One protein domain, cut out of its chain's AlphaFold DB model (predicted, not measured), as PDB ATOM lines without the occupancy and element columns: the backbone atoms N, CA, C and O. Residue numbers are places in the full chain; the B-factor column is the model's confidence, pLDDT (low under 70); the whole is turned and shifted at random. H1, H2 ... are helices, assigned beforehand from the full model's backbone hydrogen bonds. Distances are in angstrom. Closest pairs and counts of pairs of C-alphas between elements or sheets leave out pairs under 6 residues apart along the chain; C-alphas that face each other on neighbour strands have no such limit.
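Overview. This is residues 113 to 233 of the 300 residues of the protein "ABC transporter domain-containing protein" of Candida auris (UniProt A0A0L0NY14). The long helix H2 folds back into H3 at one end and pairs with H1 at the other; H4 packs on H1 and the first part of H2, and residues 224 to 230 stick out. The 121 printed residues hold five named helices, H1 to H5 in order, and no named strand: all helix, packing mostly aligned, at shallow tilts. The whole is loose and flat, radius of gyration of the C-alphas 17.4 A, spans 51 by 46 by 22 A.

Arrangement. H2, residues 138 to 166, is the hub. H3, residues 169 to 191, forms a hairpin with it at 16 degrees; closest C-alphas Ala 164 and Ala 175, 4.8 A. H1, residues 117 to 135, forms another at 21 degrees; Ala 132 and Ile 141, 5.0 A. H4, residues 204 to 223, touches H1 at 32 degrees; Leu 126 and Ala 212, 5.9 A. Every helix O i to N i+4 pair is within hydrogen-bond range.

Along the chain. H2 spans 42.5 A from C-alpha 138 at (13.887, 27.560, 8.685). H5, residues 225 to 233, ends at (-17.671, -4.199, 15.137).

Size, cuts and confidence. The printed part has no cut; H3 to H4 is a long link. Residues 200, 223 and 225 to 233 are under pLDDT 70.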
ATOM      1  N   LEU A 113      -2.702   1.173  22.793       79.56
ATOM      2  CA  LEU A 113      -2.486   2.308  21.891       79.56
ATOM      3  C   LEU A 113      -1.104   2.261  21.225       79.56
ATOM      4  O   LEU A 113      -0.999   2.485  20.022       79.56
ATOM      5  N   ALA A 114      -0.064   1.891  21.975       79.81
ATOM      6  CA  ALA A 114       1.294   1.734  21.456       79.81
ATOM      7  C   ALA A 114       1.439   0.568  20.458       79.81
ATOM      8  O   ALA A 114       2.401   0.532  19.690       79.81
ATOM      9  N   ALA A 115       0.502  -0.388  20.446       77.75
ATOM     10  CA  ALA A 115       0.511  -1.494  19.491       77.75
ATOM     11  C   ALA A 115       0.127  -1.060  18.060       77.75
ATOM     12  O   ALA A 115       0.509  -1.735  17.099       77.75
ATOM     13  N   ASP A 116      -0.601   0.052  17.894       80.69
ATOM     14  CA  ASP A 116      -0.958   0.599  16.577       80.69
ATOM     15  C   ASP A 116       0.227   1.399  16.003       80.69
ATOM     16  O   ASP A 116       0.347   2.612  16.176       80.69
ATOM     17  N   LYS A 117       1.150   0.686  15.342       81.75
ATOM     18  CA  LYS A 117       2.402   1.252  14.810       81.75
ATOM     19  C   LYS A 117       2.176   2.412  13.845       81.75
ATOM     20  O   LYS A 117       2.988   3.328  13.826       81.75
ATOM     21  N   ASP A 118       1.112   2.372  13.049       82.62
ATOM     22  CA  ASP A 118       0.842   3.410  12.052       82.62
ATOM     23  C   ASP A 118       0.368   4.692  12.738       82.62
ATOM     24  O   ASP A 118       0.891   5.767  12.454       82.62
ATOM     25  N   ARG A 119      -0.514   4.571  13.741       84.94
ATOM     26  CA  ARG A 119      -0.898   5.695  14.608       84.94
ATOM     27  C   ARG A 119       0.320   6.317  15.294       84.94
ATOM     28  O   ARG A 119       0.458   7.536  15.302       84.94
ATOM     29  N   VAL A 120       1.191   5.492  15.880       87.94
ATOM     30  CA  VAL A 120       2.385   5.973  16.598       87.94
ATOM     31  C   VAL A 120       3.338   6.718  15.659       87.94
ATOM     32  O   VAL A 120       3.857   7.763  16.041       87.94
ATOM     33  N   LYS A 121       3.538   6.230  14.427       90.69
ATOM     34  CA  LYS A 121       4.348   6.923  13.410       90.69
ATOM     35  C   LYS A 121       3.760   8.280  13.035       90.69
ATOM     36  O   LYS A 121       4.480   9.269  13.079       90.69
ATOM     37  N   LEU A 122       2.461   8.339  12.724       90.19
ATOM     38  CA  LEU A 122       1.784   9.595  12.374       90.19
ATOM     39  C   LEU A 122       1.881  10.621  13.508       90.19
ATOM     40  O   LEU A 122       2.181  11.785  13.264       90.19
ATOM     41  N   MET A 123       1.686  10.177  14.753       91.56
ATOM     42  CA  MET A 123       1.830  11.027  15.935       91.56
ATOM     43  C   MET A 123       3.264  11.554  16.094       91.56
ATOM     44  O   MET A 123       3.451  12.723  16.420       91.56
ATOM     45  N   LEU A 124       4.272  10.714  15.836       93.06
ATOM     46  CA  LEU A 124       5.677  11.115  15.879       93.06
ATOM     47  C   LEU A 124       5.986  12.153  14.795       93.06
ATOM     48  O   LEU A 124       6.483  13.226  15.130       93.06
ATOM     49  N   LEU A 125       5.627  11.887  13.539       93.38
ATOM     50  CA  LEU A 125       5.822  12.819  12.423       93.38
ATOM     51  C   LEU A 125       5.155  14.175  12.676       93.38
ATOM     52  O   LEU A 125       5.783  15.224  12.525       93.38
ATOM     53  N   LEU A 126       3.906  14.160  13.134       93.88
ATOM     54  CA  LEU A 126       3.171  15.373  13.472       93.88
ATOM     55  C   LEU A 126       3.876  16.151  14.589       93.88
ATOM     56  O   LEU A 126       4.125  17.342  14.431       93.88
ATOM     57  N   SER A 127       4.305  15.474  15.661       94.38
ATOM     58  CA  SER A 127       5.041  16.127  16.751       94.38
ATOM     59  C   SER A 127       6.368  16.745  16.290       94.38
ATOM     60  O   SER A 127       6.746  17.815  16.765       94.38
ATOM     61  N   THR A 128       7.065  16.112  15.335       93.62
ATOM     62  CA  THR A 128       8.307  16.660  14.770       93.62
ATOM     63  C   THR A 128       8.059  17.913  13.933       93.62
ATOM     64  O   THR A 128       8.817  18.876  14.051       93.62
ATOM     65  N   LEU A 129       6.977  17.943  13.147       92.94
ATOM     66  CA  LEU A 129       6.578  19.118  12.373       92.94
ATOM     67  C   LEU A 129       6.117  20.264  13.277       92.94
ATOM     68  O   LEU A 129       6.556  21.394  13.089       92.94
ATOM     69  N   GLU A 130       5.287  19.990  14.285       93.19
ATOM     70  CA  GLU A 130       4.813  21.002  15.239       93.19
ATOM     71  C   GLU A 130       5.962  21.608  16.054       93.19
ATOM     72  O   GLU A 130       6.012  22.826  16.254       93.19
ATOM     73  N   ALA A 131       6.923  20.784  16.487       93.75
ATOM     74  CA  ALA A 131       8.122  21.255  17.174       93.75
ATOM     75  C   ALA A 131       8.993  22.137  16.263       93.75
ATOM     76  O   ALA A 131       9.501  23.169  16.708       93.75
ATOM     77  N   ALA A 132       9.136  21.767  14.986       93.00
ATOM     78  CA  ALA A 132       9.865  22.566  14.006       93.00
ATOM     79  C   ALA A 132       9.164  23.908  13.732       93.00
ATOM     80  O   ALA A 132       9.812  24.954  13.803       93.00
ATOM     81  N   LEU A 133       7.843  23.897  13.523       92.50
ATOM     82  CA  LEU A 133       7.020  25.099  13.337       92.50
ATOM     83  C   LEU A 133       7.082  26.037  14.551       92.50
ATOM     84  O   LEU A 133       7.233  27.244  14.386       92.50
ATOM     85  N   SER A 134       7.035  25.487  15.767       92.81
ATOM     86  CA  SER A 134       7.117  26.273  17.009       92.81
ATOM     87  C   SER A 134       8.488  26.917  17.210       92.81
ATOM     88  O   SER A 134       8.584  27.997  17.789       92.81
ATOM     89  N   SER A 135       9.556  26.265  16.743       90.50
ATOM     90  CA  SER A 135      10.911  26.817  16.829       90.50
ATOM     91  C   SER A 135      11.169  27.971  15.859       90.50
ATOM     92  O   SER A 135      12.132  28.699  16.062       90.50
ATOM     93  N   ALA A 136      10.327  28.137  14.829       87.19
ATOM     94  CA  ALA A 136      10.450  29.141  13.764       87.19
ATOM     95  C   ALA A 136      11.803  29.150  13.014       87.19
ATOM     96  O   ALA A 136      12.064  30.059  12.229       87.19
ATOM     97  N   ASP A 137      12.650  28.135  13.215       89.81
ATOM     98  CA  ASP A 137      13.947  27.993  12.555       89.81
ATOM     99  C   ASP A 137      13.762  27.365  11.155       89.81
ATOM    100  O   ASP A 137      13.389  26.186  11.074       89.81
ATOM    101  N   PRO A 138      14.098  28.065  10.051       88.12
ATOM    102  CA  PRO A 138      13.887  27.560   8.685       88.12
ATOM    103  C   PRO A 138      14.568  26.208   8.432       88.12
ATOM    104  O   PRO A 138      13.981  25.267   7.901       88.12
ATOM    105  N   LEU A 139      15.798  26.043   8.929       89.25
ATOM    106  CA  LEU A 139      16.562  24.801   8.774       89.25
ATOM    107  C   LEU A 139      15.877  23.593   9.432       89.25
ATOM    108  O   LEU A 139      15.913  22.495   8.876       89.25
ATOM    109  N   LYS A 140      15.249  23.775  10.601       91.56
ATOM    110  CA  LYS A 140      14.534  22.692  11.297       91.56
ATOM    111  C   LYS A 140      13.238  22.338  10.574       91.56
ATOM    112  O   LYS A 140      12.902  21.161  10.481       91.56
ATOM    113  N   ILE A 141      12.553  23.339  10.021       91.44
ATOM    114  CA  ILE A 141      11.341  23.151   9.220       91.44
ATOM    115  C   ILE A 141      11.665  22.347   7.953       91.44
ATOM    116  O   ILE A 141      11.049  21.306   7.723       91.44
ATOM    117  N   LYS A 142      12.705  22.732   7.198       91.31
ATOM    118  CA  LYS A 142      13.197  21.969   6.032       91.31
ATOM    119  C   LYS A 142      13.548  20.523   6.383       91.31
ATOM    120  O   LYS A 142      13.199  19.603   5.643       91.31
ATOM    121  N   GLN A 143      14.222  20.304   7.516       91.69
ATOM    122  CA  GLN A 143      14.563  18.958   7.989       91.69
ATOM    123  C   GLN A 143      13.319  18.115   8.281       91.69
ATOM    124  O   GLN A 143      13.263  16.964   7.850       91.69
ATOM    125  N   ALA A 144      12.325  18.677   8.970       92.69
ATOM    126  CA  ALA A 144      11.087  17.973   9.289       92.69
ATOM    127  C   ALA A 144      10.275  17.641   8.022       92.69
ATOM    128  O   ALA A 144       9.836  16.503   7.857       92.69
ATOM    129  N   ILE A 145      10.165  18.579   7.072       92.12
ATOM    130  CA  ILE A 145       9.524  18.338   5.767       92.12
ATOM    131  C   ILE A 145      10.240  17.208   5.014       92.12
ATOM    132  O   ILE A 145       9.592  16.291   4.503       92.12
ATOM    133  N   LYS A 146      11.580  17.243   4.962       92.25
ATOM    134  CA  LYS A 146      12.375  16.193   4.309       92.25
ATOM    135  C   LYS A 146      12.113  14.827   4.940       92.25
ATOM    136  O   LYS A 146      11.949  13.854   4.212       92.25
ATOM    137  N   GLN A 147      12.063  14.754   6.273       91.94
ATOM    138  CA  GLN A 147      11.791  13.510   7.000       91.94
ATOM    139  C   GLN A 147      10.424  12.927   6.633       91.94
ATOM    140  O   GLN A 147      10.352  11.753   6.283       91.94
ATOM    141  N   VAL A 148       9.370  13.746   6.624       92.88
ATOM    142  CA  VAL A 148       8.006  13.306   6.281       92.88
ATOM    143  C   VAL A 148       7.934  12.780   4.844       92.88
ATOM    144  O   VAL A 148       7.485  11.654   4.629       92.88
ATOM    145  N   LYS A 149       8.454  13.539   3.864       92.50
ATOM    146  CA  LYS A 149       8.494  13.114   2.450       92.50
ATOM    147  C   LYS A 149       9.261  11.800   2.273       92.50
ATOM    148  O   LYS A 149       8.856  10.921   1.515       92.50
ATOM    149  N   LEU A 150      10.382  11.660   2.976       93.00
ATOM    150  CA  LEU A 150      11.229  10.479   2.903       93.00
ATOM    151  C   LEU A 150      10.549   9.249   3.515       93.00
ATOM    152  O   LEU A 150      10.671   8.157   2.963       93.00
ATOM    153  N   GLU A 151       9.819   9.396   4.623       91.25
ATOM    154  CA  GLU A 151       9.054   8.291   5.210       91.25
ATOM    155  C   GLU A 151       7.932   7.802   4.286       91.25
ATOM    156  O   GLU A 151       7.761   6.590   4.122       91.25
ATOM    157  N   GLU A 152       7.223   8.720   3.627       90.81
ATOM    158  CA  GLU A 152       6.189   8.383   2.645       90.81
ATOM    159  C   GLU A 152       6.771   7.613   1.450       90.81
ATOM    160  O   GLU A 152       6.295   6.525   1.112       90.81
ATOM    161  N   GLN A 153       7.864   8.105   0.858       92.81
ATOM    162  CA  GLN A 153       8.493   7.412  -0.269       92.81
ATOM    163  C   GLN A 153       9.093   6.059   0.129       92.81
ATOM    164  O   GLN A 153       9.024   5.102  -0.641       92.81
ATOM    165  N   LYS A 154       9.608   5.912   1.357       92.75
ATOM    166  CA  LYS A 154      10.046   4.603   1.870       92.75
ATOM    167  C   LYS A 154       8.889   3.616   2.010       92.75
ATOM    168  O   LYS A 154       9.075   2.429   1.734       92.75
ATOM    169  N   ALA A 155       7.704   4.079   2.405       89.31
ATOM    170  CA  ALA A 155       6.510   3.238   2.439       89.31
ATOM    171  C   ALA A 155       6.092   2.791   1.024       89.31
ATOM    172  O   ALA A 155       5.816   1.605   0.815       89.31
ATOM    173  N   ASN A 156       6.131   3.701   0.046       90.56
ATOM    174  CA  ASN A 156       5.841   3.398  -1.361       90.56
ATOM    175  C   ASN A 156       6.853   2.417  -1.966       90.56
ATOM    176  O   ASN A 156       6.461   1.450  -2.622       90.56
ATOM    177  N   LEU A 157       8.144   2.601  -1.682       93.12
ATOM    178  CA  LEU A 157       9.211   1.688  -2.086       93.12
ATOM    179  C   LEU A 157       8.976   0.287  -1.507       93.12
ATOM    180  O   LEU A 157       9.035  -0.698  -2.243       93.12
ATOM    181  N   ALA A 158       8.647   0.174  -0.215       88.25
ATOM    182  CA  ALA A 158       8.361  -1.117   0.413       88.25
ATOM    183  C   ALA A 158       7.156  -1.826  -0.237       88.25
ATOM    184  O   ALA A 158       7.187  -3.041  -0.462       88.25
ATOM    185  N   ALA A 159       6.110  -1.076  -0.596       85.06
ATOM    186  CA  ALA A 159       4.975  -1.608  -1.347       85.06
ATOM    187  C   ALA A 159       5.390  -2.057  -2.763       85.06
ATOM    188  O   ALA A 159       5.051  -3.165  -3.189       85.06
ATOM    189  N   ALA A 160       6.184  -1.252  -3.472       87.81
ATOM    190  CA  ALA A 160       6.706  -1.590  -4.794       87.81
ATOM    191  C   ALA A 160       7.575  -2.861  -4.759       87.81
ATOM    192  O   ALA A 160       7.370  -3.757  -5.578       87.81
ATOM    193  N   GLN A 161       8.452  -3.006  -3.759       88.25
ATOM    194  CA  GLN A 161       9.259  -4.208  -3.509       88.25
ATOM    195  C   GLN A 161       8.405  -5.457  -3.335       88.25
ATOM    196  O   GLN A 161       8.656  -6.486  -3.974       88.25
ATOM    197  N   LYS A 162       7.344  -5.362  -2.531       81.69
ATOM    198  CA  LYS A 162       6.391  -6.460  -2.369       81.69
ATOM    199  C   LYS A 162       5.770  -6.843  -3.719       81.69
ATOM    200  O   LYS A 162       5.837  -7.998  -4.130       81.69
ATOM    201  N   THR A 163       5.275  -5.877  -4.490       81.81
ATOM    202  CA  THR A 163       4.669  -6.189  -5.799       81.81
ATOM    203  C   THR A 163       5.664  -6.740  -6.827       81.81
ATOM    204  O   THR A 163       5.291  -7.560  -7.671       81.81
ATOM    205  N   ALA A 164       6.930  -6.317  -6.773       85.25
ATOM    206  CA  ALA A 164       7.985  -6.770  -7.675       85.25
ATOM    207  C   ALA A 164       8.442  -8.205  -7.376       85.25
ATOM    208  O   ALA A 164       8.793  -8.939  -8.305       85.25
ATOM    209  N   THR A 165       8.418  -8.608  -6.103       81.69
ATOM    210  CA  THR A 165       8.717  -9.988  -5.687       81.69
ATOM    211  C   THR A 165       7.565 -10.940  -6.007       81.69
ATOM    212  O   THR A 165       7.801 -12.066  -6.440       81.69
ATOM    213  N   GLU A 166       6.318 -10.485  -5.881       74.25
ATOM    214  CA  GLU A 166       5.127 -11.320  -6.091       74.25
ATOM    215  C   GLU A 166       4.763 -11.549  -7.570       74.25
ATOM    216  O   GLU A 166       4.126 -12.553  -7.905       74.25
ATOM    217  N   ARG A 167       5.140 -10.641  -8.483       76.12
ATOM    218  CA  ARG A 167       4.701 -10.676  -9.893       76.12
ATOM    219  C   ARG A 167       5.739 -11.287 -10.840       76.12
ATOM    220  O   ARG A 167       6.940 -11.057 -10.740       76.12
ATOM    221  N   THR A 168       5.256 -12.011 -11.853       77.94
ATOM    222  CA  THR A 168       6.084 -12.671 -12.883       77.94
ATOM    223  C   THR A 168       5.680 -12.271 -14.312       77.94
ATOM    224  O   THR A 168       4.673 -11.588 -14.529       77.94
ATOM    225  N   GLY A 169       6.502 -12.631 -15.307       83.94
ATOM    226  CA  GLY A 169       6.257 -12.341 -16.728       83.94
ATOM    227  C   GLY A 169       6.256 -10.844 -17.072       83.94
ATOM    228  O   GLY A 169       6.971 -10.054 -16.455       83.94
ATOM    229  N   ALA A 170       5.424 -10.437 -18.039       82.12
ATOM    230  CA  ALA A 170       5.312  -9.039 -18.477       82.12
ATOM    231  C   ALA A 170       4.852  -8.086 -17.353       82.12
ATOM    232  O   ALA A 170       5.291  -6.940 -17.281       82.12
ATOM    233  N   ARG A 171       4.004  -8.568 -16.433       80.19
ATOM    234  CA  ARG A 171       3.562  -7.810 -15.249       80.19
ATOM    235  C   ARG A 171       4.687  -7.650 -14.233       80.19
ATOM    236  O   ARG A 171       4.859  -6.565 -13.691       80.19
ATOM    237  N   GLY A 172       5.476  -8.705 -14.023       86.31
ATOM    238  CA  GLY A 172       6.682  -8.652 -13.198       86.31
ATOM    239  C   GLY A 172       7.712  -7.668 -13.747       86.31
ATOM    240  O   GLY A 172       8.283  -6.898 -12.984       86.31
ATOM    241  N   HIS A 173       7.894  -7.611 -15.071       87.19
ATOM    242  CA  HIS A 173       8.766  -6.603 -15.678       87.19
ATOM    243  C   HIS A 173       8.276  -5.178 -15.382       87.19
ATOM    244  O   HIS A 173       9.080  -4.342 -14.969       87.19
ATOM    245  N   ARG A 174       6.977  -4.892 -15.547       90.88
ATOM    246  CA  ARG A 174       6.411  -3.574 -15.199       90.88
ATOM    247  C   ARG A 174       6.589  -3.249 -13.715       90.88
ATOM    248  O   ARG A 174       7.000  -2.144 -13.400       90.88
ATOM    249  N   ALA A 175       6.351  -4.214 -12.826       89.19
ATOM    250  CA  ALA A 175       6.528  -4.037 -11.384       89.19
ATOM    251  C   ALA A 175       7.990  -3.744 -11.003       89.19
ATOM    252  O   ALA A 175       8.240  -2.870 -10.186       89.19
ATOM    253  N   ARG A 176       8.963  -4.415 -11.635       94.12
ATOM    254  CA  ARG A 176      10.395  -4.131 -11.426       94.12
ATOM    255  C   ARG A 176      10.814  -2.785 -12.000       94.12
ATOM    256  O   ARG A 176      11.636  -2.115 -11.400       94.12
ATOM    257  N   LYS A 177      10.236  -2.377 -13.134       96.19
ATOM    258  CA  LYS A 177      10.466  -1.037 -13.681       96.19
ATOM    259  C   LYS A 177       9.951   0.037 -12.715       96.19
ATOM    260  O   LYS A 177      10.705   0.932 -12.372       96.19
ATOM    261  N   ALA A 178       8.725  -0.123 -12.213       93.50
ATOM    262  CA  ALA A 178       8.152   0.768 -11.206       93.50
ATOM    263  C   ALA A 178       8.959   0.771  -9.897       93.50
ATOM    264  O   ALA A 178       9.124   1.815  -9.283       93.50
ATOM    265  N   LEU A 179       9.502  -0.374  -9.475       95.38
ATOM    266  CA  LEU A 179      10.410  -0.447  -8.330       95.38
ATOM    267  C   LEU A 179      11.672   0.392  -8.551       95.38
ATOM    268  O   LEU A 179      12.001   1.187  -7.683       95.38
ATOM    269  N   VAL A 180      12.333   0.257  -9.702       96.81
ATOM    270  CA  VAL A 180      13.525   1.060 -10.024       96.81
ATOM    271  C   VAL A 180      13.192   2.556 -10.036       96.81
ATOM    272  O   VAL A 180      13.972   3.351  -9.529       96.81
ATOM    273  N   GLU A 181      12.019   2.934 -10.555       95.69
ATOM    274  CA  GLU A 181      11.525   4.318 -10.513       95.69
ATOM    275  C   GLU A 181      11.312   4.811  -9.066       95.69
ATOM    276  O   GLU A 181      11.669   5.934  -8.732       95.69
ATOM    277  N   GLN A 182      10.773   3.982  -8.167       94.88
ATOM    278  CA  GLN A 182      10.630   4.349  -6.750       94.88
ATOM    279  C   GLN A 182      11.979   4.405  -6.018       94.88
ATOM    280  O   GLN A 182      12.195   5.277  -5.178       94.88
ATOM    281  N   GLU A 183      12.903   3.499  -6.339       95.31
ATOM    282  CA  GLU A 183      14.263   3.498  -5.796       95.31
ATOM    283  C   GLU A 183      15.029   4.758  -6.210       95.31
ATOM    284  O   GLU A 183      15.702   5.349  -5.365       95.31
ATOM    285  N   SER A 184      14.885   5.215  -7.461       95.56
ATOM    286  CA  SER A 184      15.493   6.474  -7.898       95.56
ATOM    287  C   SER A 184      14.901   7.677  -7.168       95.56
ATOM    288  O   SER A 184      15.665   8.501  -6.684       95.56
ATOM    289  N   LEU A 185      13.575   7.742  -6.987       93.56
ATOM    290  CA  LEU A 185      12.928   8.835  -6.241       93.56
ATOM    291  C   LEU A 185      13.386   8.905  -4.777       93.56
ATOM    292  O   LEU A 185      13.653   9.988  -4.256       93.56
ATOM    293  N   VAL A 186      13.501   7.758  -4.096       94.88
ATOM    294  CA  VAL A 186      14.017   7.718  -2.717       94.88
ATOM    295  C   VAL A 186      15.484   8.143  -2.675       94.88
ATOM    296  O   VAL A 186      15.852   8.929  -1.804       94.88
ATOM    297  N   ALA A 187      16.308   7.668  -3.611       93.94
ATOM    298  CA  ALA A 187      17.721   8.037  -3.684       93.94
ATOM    299  C   ALA A 187      17.915   9.536  -3.967       93.94
ATOM    300  O   ALA A 187      18.763  10.171  -3.341       93.94
ATOM    301  N   GLU A 188      17.103  10.108  -4.858       92.12
ATOM    302  CA  GLU A 188      17.065  11.544  -5.137       92.12
ATOM    303  C   GLU A 188      16.726  12.323  -3.865       92.12
ATOM    304  O   GLU A 188      17.523  13.153  -3.436       92.12
ATOM    305  N   LEU A 189      15.618  12.001  -3.186       89.06
ATOM    306  CA  LEU A 189      15.237  12.674  -1.938       89.06
ATOM    307  C   LEU A 189      16.290  12.540  -0.833       89.06
ATOM    308  O   LEU A 189      16.499  13.478  -0.063       89.06
ATOM    309  N   GLU A 190      16.950  11.388  -0.717       90.69
ATOM    310  CA  GLU A 190      18.029  11.198   0.253       90.69
ATOM    311  C   GLU A 190      19.224  12.112  -0.057       90.69
ATOM    312  O   GLU A 190      19.740  12.756   0.866       90.69
ATOM    313  N   ALA A 191      19.591  12.233  -1.336       90.06
ATOM    314  CA  ALA A 191      20.703  13.049  -1.818       90.06
ATOM    315  C   ALA A 191      20.428  14.564  -1.824       90.06
ATOM    316  O   ALA A 191      21.380  15.332  -1.679       90.06
ATOM    317  N   LEU A 192      19.165  14.994  -1.948       86.50
ATOM    318  CA  LEU A 192      18.795  16.415  -1.969       86.50
ATOM    319  C   LEU A 192      19.316  17.153  -0.732       86.50
ATOM    320  O   LEU A 192      19.137  16.710   0.413       86.50
ATOM    321  N   SER A 193      19.931  18.308  -0.951       83.69
ATOM    322  CA  SER A 193      20.328  19.202   0.136       83.69
ATOM    323  C   SER A 193      19.095  19.830   0.793       83.69
ATOM    324  O   SER A 193      18.016  19.859   0.207       83.69
ATOM    325  N   LEU A 194      19.218  20.324   2.034       78.62
ATOM    326  CA  LEU A 194      18.073  20.922   2.740       78.62
ATOM    327  C   LEU A 194      17.473  22.103   1.967       78.62
ATOM    328  O   LEU A 194      16.262  22.292   2.001       78.62
ATOM    329  N   ASP A 195      18.303  22.848   1.239       73.19
ATOM    330  CA  ASP A 195      17.882  24.020   0.478       73.19
ATOM    331  C   ASP A 195      17.068  23.694  -0.780       73.19
ATOM    332  O   ASP A 195      16.358  24.566  -1.264       73.19
ATOM    333  N   GLU A 196      17.097  22.444  -1.250       75.38
ATOM    334  CA  GLU A 196      16.339  21.970  -2.418       75.38
ATOM    335  C   GLU A 196      15.029  21.255  -2.032       75.38
ATOM    336  O   GLU A 196      14.280  20.803  -2.895       75.38
ATOM    337  N   VAL A 197      14.734  21.102  -0.733       74.31
ATOM    338  CA  VAL A 197      13.551  20.352  -0.248       74.31
ATOM    339  C   VAL A 197      12.239  21.095  -0.514       74.31
ATOM    340  O   VAL A 197      11.176  20.471  -0.668       74.31
ATOM    341  N   VAL A 198      12.316  22.422  -0.506       74.00
ATOM    342  CA  VAL A 198      11.217  23.361  -0.718       74.00
ATOM    343  C   VAL A 198      11.690  24.347  -1.777       74.00
ATOM    344  O   VAL A 198      12.815  24.837  -1.688       74.00
ATOM    345  N   ASP A 199      10.854  24.617  -2.779       73.81
ATOM    346  CA  ASP A 199      11.194  25.568  -3.834       73.81
ATOM    347  C   ASP A 199      11.453  26.945  -3.217       73.81
ATOM    348  O   ASP A 199      10.695  27.400  -2.357       73.81
ATOM    349  N   SER A 200      12.478  27.651  -3.696       67.38
ATOM    350  CA  SER A 200      12.881  28.971  -3.183       67.38
ATOM    351  C   SER A 200      11.778  30.038  -3.234       67.38
ATOM    352  O   SER A 200      11.884  31.062  -2.566       67.38
ATOM    353  N   ASN A 201      10.721  29.797  -4.015       70.31
ATOM    354  CA  ASN A 201       9.563  30.676  -4.166       70.31
ATOM    355  C   ASN A 201       8.415  30.360  -3.191       70.31
ATOM    356  O   ASN A 201       7.403  31.059  -3.215       70.31
ATOM    357  N   THR A 202       8.524  29.296  -2.393       78.88
ATOM    358  CA  THR A 202       7.456  28.838  -1.494       78.88
ATOM    359  C   THR A 202       7.842  29.003  -0.032       78.88
ATOM    360  O   THR A 202       8.946  28.649   0.375       78.88
ATOM    361  N   ASP A 203       6.906  29.512   0.770       84.69
ATOM    362  CA  ASP A 203       7.100  29.667   2.207       84.69
ATOM    363  C   ASP A 203       7.165  28.289   2.882       84.69
ATOM    364  O   ASP A 203       6.171  27.566   2.981       84.69
ATOM    365  N   GLU A 204       8.338  27.930   3.398       85.69
ATOM    366  CA  GLU A 204       8.588  26.651   4.081       85.69
ATOM    367  C   GLU A 204       7.613  26.410   5.241       85.69
ATOM    368  O   GLU A 204       7.148  25.290   5.462       85.69
ATOM    369  N   ALA A 205       7.262  27.480   5.959       87.88
ATOM    370  CA  ALA A 205       6.295  27.436   7.046       87.88
ATOM    371  C   ALA A 205       4.883  27.088   6.554       87.88
ATOM    372  O   ALA A 205       4.182  26.335   7.227       87.88
ATOM    373  N   PHE A 206       4.477  27.586   5.381       90.31
ATOM    374  CA  PHE A 206       3.176  27.270   4.790       90.31
ATOM    375  C   PHE A 206       3.104  25.793   4.392       90.31
ATOM    376  O   PHE A 206       2.165  25.097   4.774       90.31
ATOM    377  N   VAL A 207       4.143  25.283   3.722       90.69
ATOM    378  CA  VAL A 207       4.232  23.866   3.328       90.69
ATOM    379  C   VAL A 207       4.195  22.947   4.552       90.69
ATOM    380  O   VAL A 207       3.466  21.955   4.572       90.69
ATOM    381  N   ALA A 208       4.943  23.280   5.608       90.94
ATOM    382  CA  ALA A 208       4.925  22.507   6.847       90.94
ATOM    383  C   ALA A 208       3.566  22.561   7.564       90.94
ATOM    384  O   ALA A 208       3.135  21.543   8.106       90.94
ATOM    385  N   GLN A 209       2.877  23.707   7.558       92.25
ATOM    386  CA  GLN A 209       1.526  23.831   8.119       92.25
ATOM    387  C   GLN A 209       0.505  22.993   7.343       92.25
ATOM    388  O   GLN A 209      -0.309  22.307   7.961       92.25
ATOM    389  N   GLU A 210       0.568  23.002   6.012       93.44
ATOM    390  CA  GLU A 210      -0.298  22.180   5.165       93.44
ATOM    391  C   GLU A 210      -0.085  20.683   5.437       93.44
ATOM    392  O   GLU A 210      -1.044  19.955   5.698       93.44
ATOM    393  N   MET A 211       1.173  20.230   5.475       92.25
ATOM    394  CA  MET A 211       1.513  18.837   5.798       92.25
ATOM    395  C   MET A 211       1.082  18.443   7.214       92.25
ATOM    396  O   MET A 211       0.544  17.353   7.419       92.25
ATOM    397  N   ALA A 212       1.280  19.321   8.202       93.81
ATOM    398  CA  ALA A 212       0.831  19.080   9.571       93.81
ATOM    399  C   ALA A 212      -0.697  18.936   9.639       93.81
ATOM    400  O   ALA A 212      -1.206  18.042  10.319       93.81
ATOM    401  N   LEU A 213      -1.435  19.762   8.889       94.50
ATOM    402  CA  LEU A 213      -2.889  19.677   8.806       94.50
ATOM    403  C   LEU A 213      -3.334  18.348   8.183       94.50
ATOM    404  O   LEU A 213      -4.173  17.671   8.782       94.50
ATOM    405  N   GLN A 214      -2.725  17.929   7.069       92.44
ATOM    406  CA  GLN A 214      -3.001  16.638   6.423       92.44
ATOM    407  C   GLN A 214      -2.754  15.455   7.373       92.44
ATOM    408  O   GLN A 214      -3.611  14.581   7.518       92.44
ATOM    409  N   LEU A 215      -1.620  15.438   8.083       92.19
ATOM    410  CA  LEU A 215      -1.315  14.392   9.067       92.19
ATOM    411  C   LEU A 215      -2.294  14.410  10.250       92.19
ATOM    412  O   LEU A 215      -2.707  13.353  10.731       92.19
ATOM    413  N   SER A 216      -2.707  15.596  10.705       92.19
ATOM    414  CA  SER A 216      -3.691  15.730  11.784       92.19
ATOM    415  C   SER A 216      -5.068  15.203  11.373       92.19
ATOM    416  O   SER A 216      -5.765  14.585  12.181       92.19
ATOM    417  N   GLU A 217      -5.461  15.405  10.115       91.44
ATOM    418  CA  GLU A 217      -6.706  14.888   9.554       91.44
ATOM    419  C   GLU A 217      -6.663  13.363   9.443       91.44
ATOM    420  O   GLU A 217      -7.598  12.687   9.885       91.44
ATOM    421  N   GLN A 218      -5.544  12.811   8.965       87.25
ATOM    422  CA  GLN A 218      -5.316  11.367   8.983       87.25
ATOM    423  C   GLN A 218      -5.458  10.813  10.406       87.25
ATOM    424  O   GLN A 218      -6.222   9.871  10.612       87.25
ATOM    425  N   LEU A 219      -4.812  11.427  11.405       87.75
ATOM    426  CA  LEU A 219      -4.890  10.996  12.805       87.75
ATOM    427  C   LEU A 219      -6.325  11.056  13.363       87.75
ATOM    428  O   LEU A 219      -6.778  10.101  13.997       87.75
ATOM    429  N   LYS A 220      -7.076  12.127  13.073       86.06
ATOM    430  CA  LYS A 220      -8.504  12.237  13.429       86.06
ATOM    431  C   LYS A 220      -9.329  11.114  12.808       86.06
ATOM    432  O   LYS A 220     -10.216  10.572  13.465       86.06
ATOM    433  N   GLY A 221      -9.002  10.709  11.581       78.88
ATOM    434  CA  GLY A 221      -9.566   9.516  10.958       78.88
ATOM    435  C   GLY A 221      -9.368   8.263  11.819       78.88
ATOM    436  O   GLY A 221     -10.321   7.518  12.041       78.88
ATOM    437  N   TYR A 222      -8.171   8.054  12.380       72.81
ATOM    438  CA  TYR A 222      -7.880   6.914  13.264       72.81
ATOM    439  C   TYR A 222      -8.627   6.960  14.602       72.81
ATOM    440  O   TYR A 222      -9.028   5.897  15.089       72.81
ATOM    441  N   ASP A 223      -8.777   8.150  15.187       69.88
ATOM    442  CA  ASP A 223      -9.402   8.363  16.499       69.88
ATOM    443  C   ASP A 223     -10.930   8.485  16.444       69.88
ATOM    444  O   ASP A 223     -11.592   8.362  17.476       69.88
ATOM    445  N   SER A 224     -11.510   8.682  15.256       71.44
ATOM    446  CA  SER A 224     -12.960   8.766  15.097       71.44
ATOM    447  C   SER A 224     -13.661   7.538  15.697       71.44
ATOM    448  O   SER A 224     -13.297   6.384  15.439       71.44
ATOM    449  N   GLU A 225     -14.700   7.775  16.507       59.88
ATOM    450  CA  GLU A 225     -15.456   6.700  17.159       59.88
ATOM    451  C   GLU A 225     -16.044   5.714  16.148       59.88
ATOM    452  O   GLU A 225     -16.188   4.539  16.462       59.88
ATOM    453  N   GLU A 226     -16.350   6.141  14.924       56.34
ATOM    454  CA  GLU A 226     -16.806   5.259  13.850       56.34
ATOM    455  C   GLU A 226     -15.701   4.342  13.327       56.34
ATOM    456  O   GLU A 226     -15.972   3.180  13.014       56.34
ATOM    457  N   VAL A 227     -14.446   4.798  13.274       58.12
ATOM    458  CA  VAL A 227     -13.301   3.934  12.971       58.12
ATOM    459  C   VAL A 227     -13.016   3.011  14.144       58.12
ATOM    460  O   VAL A 227     -12.823   1.824  13.924       58.12
ATOM    461  N   LEU A 228     -13.094   3.464  15.394       58.34
ATOM    462  CA  LEU A 228     -12.941   2.578  16.556       58.34
ATOM    463  C   LEU A 228     -14.070   1.539  16.644       58.34
ATOM    464  O   LEU A 228     -13.799   0.347  16.802       58.34
ATOM    465  N   ARG A 229     -15.326   1.951  16.447       51.50
ATOM    466  CA  ARG A 229     -16.503   1.072  16.402       51.50
ATOM    467  C   ARG A 229     -16.497   0.182  15.173       51.50
ATOM    468  O   ARG A 229     -16.883  -0.964  15.296       51.50
ATOM    469  N   SER A 230     -16.016   0.609  14.007       50.50
ATOM    470  CA  SER A 230     -15.866  -0.282  12.845       50.50
ATOM    471  C   SER A 230     -14.653  -1.211  12.972       50.50
ATOM    472  O   SER A 230     -14.752  -2.385  12.627       50.50
ATOM    473  N   LYS A 231     -13.538  -0.774  13.564       52.69
ATOM    474  CA  LYS A 231     -12.423  -1.650  13.960       52.69
ATOM    475  C   LYS A 231     -12.887  -2.680  15.005       52.69
ATOM    476  O   LYS A 231     -12.431  -3.819  14.961       52.69
ATOM    477  N   ALA A 232     -13.803  -2.320  15.905       46.41
ATOM    478  CA  ALA A 232     -14.357  -3.218  16.920       46.41
ATOM    479  C   ALA A 232     -15.506  -4.112  16.402       46.41
ATOM    480  O   ALA A 232     -15.543  -5.292  16.745       46.41
ATOM    481  N   ALA A 233     -16.401  -3.586  15.556       40.22
ATOM    482  CA  ALA A 233     -17.671  -4.199  15.137       40.22
ATOM    483  C   ALA A 233     -17.696  -4.705  13.679       40.22
ATOM    484  O   ALA A 233     -18.450  -5.624  13.380       40.22
TER     485      ALA A 233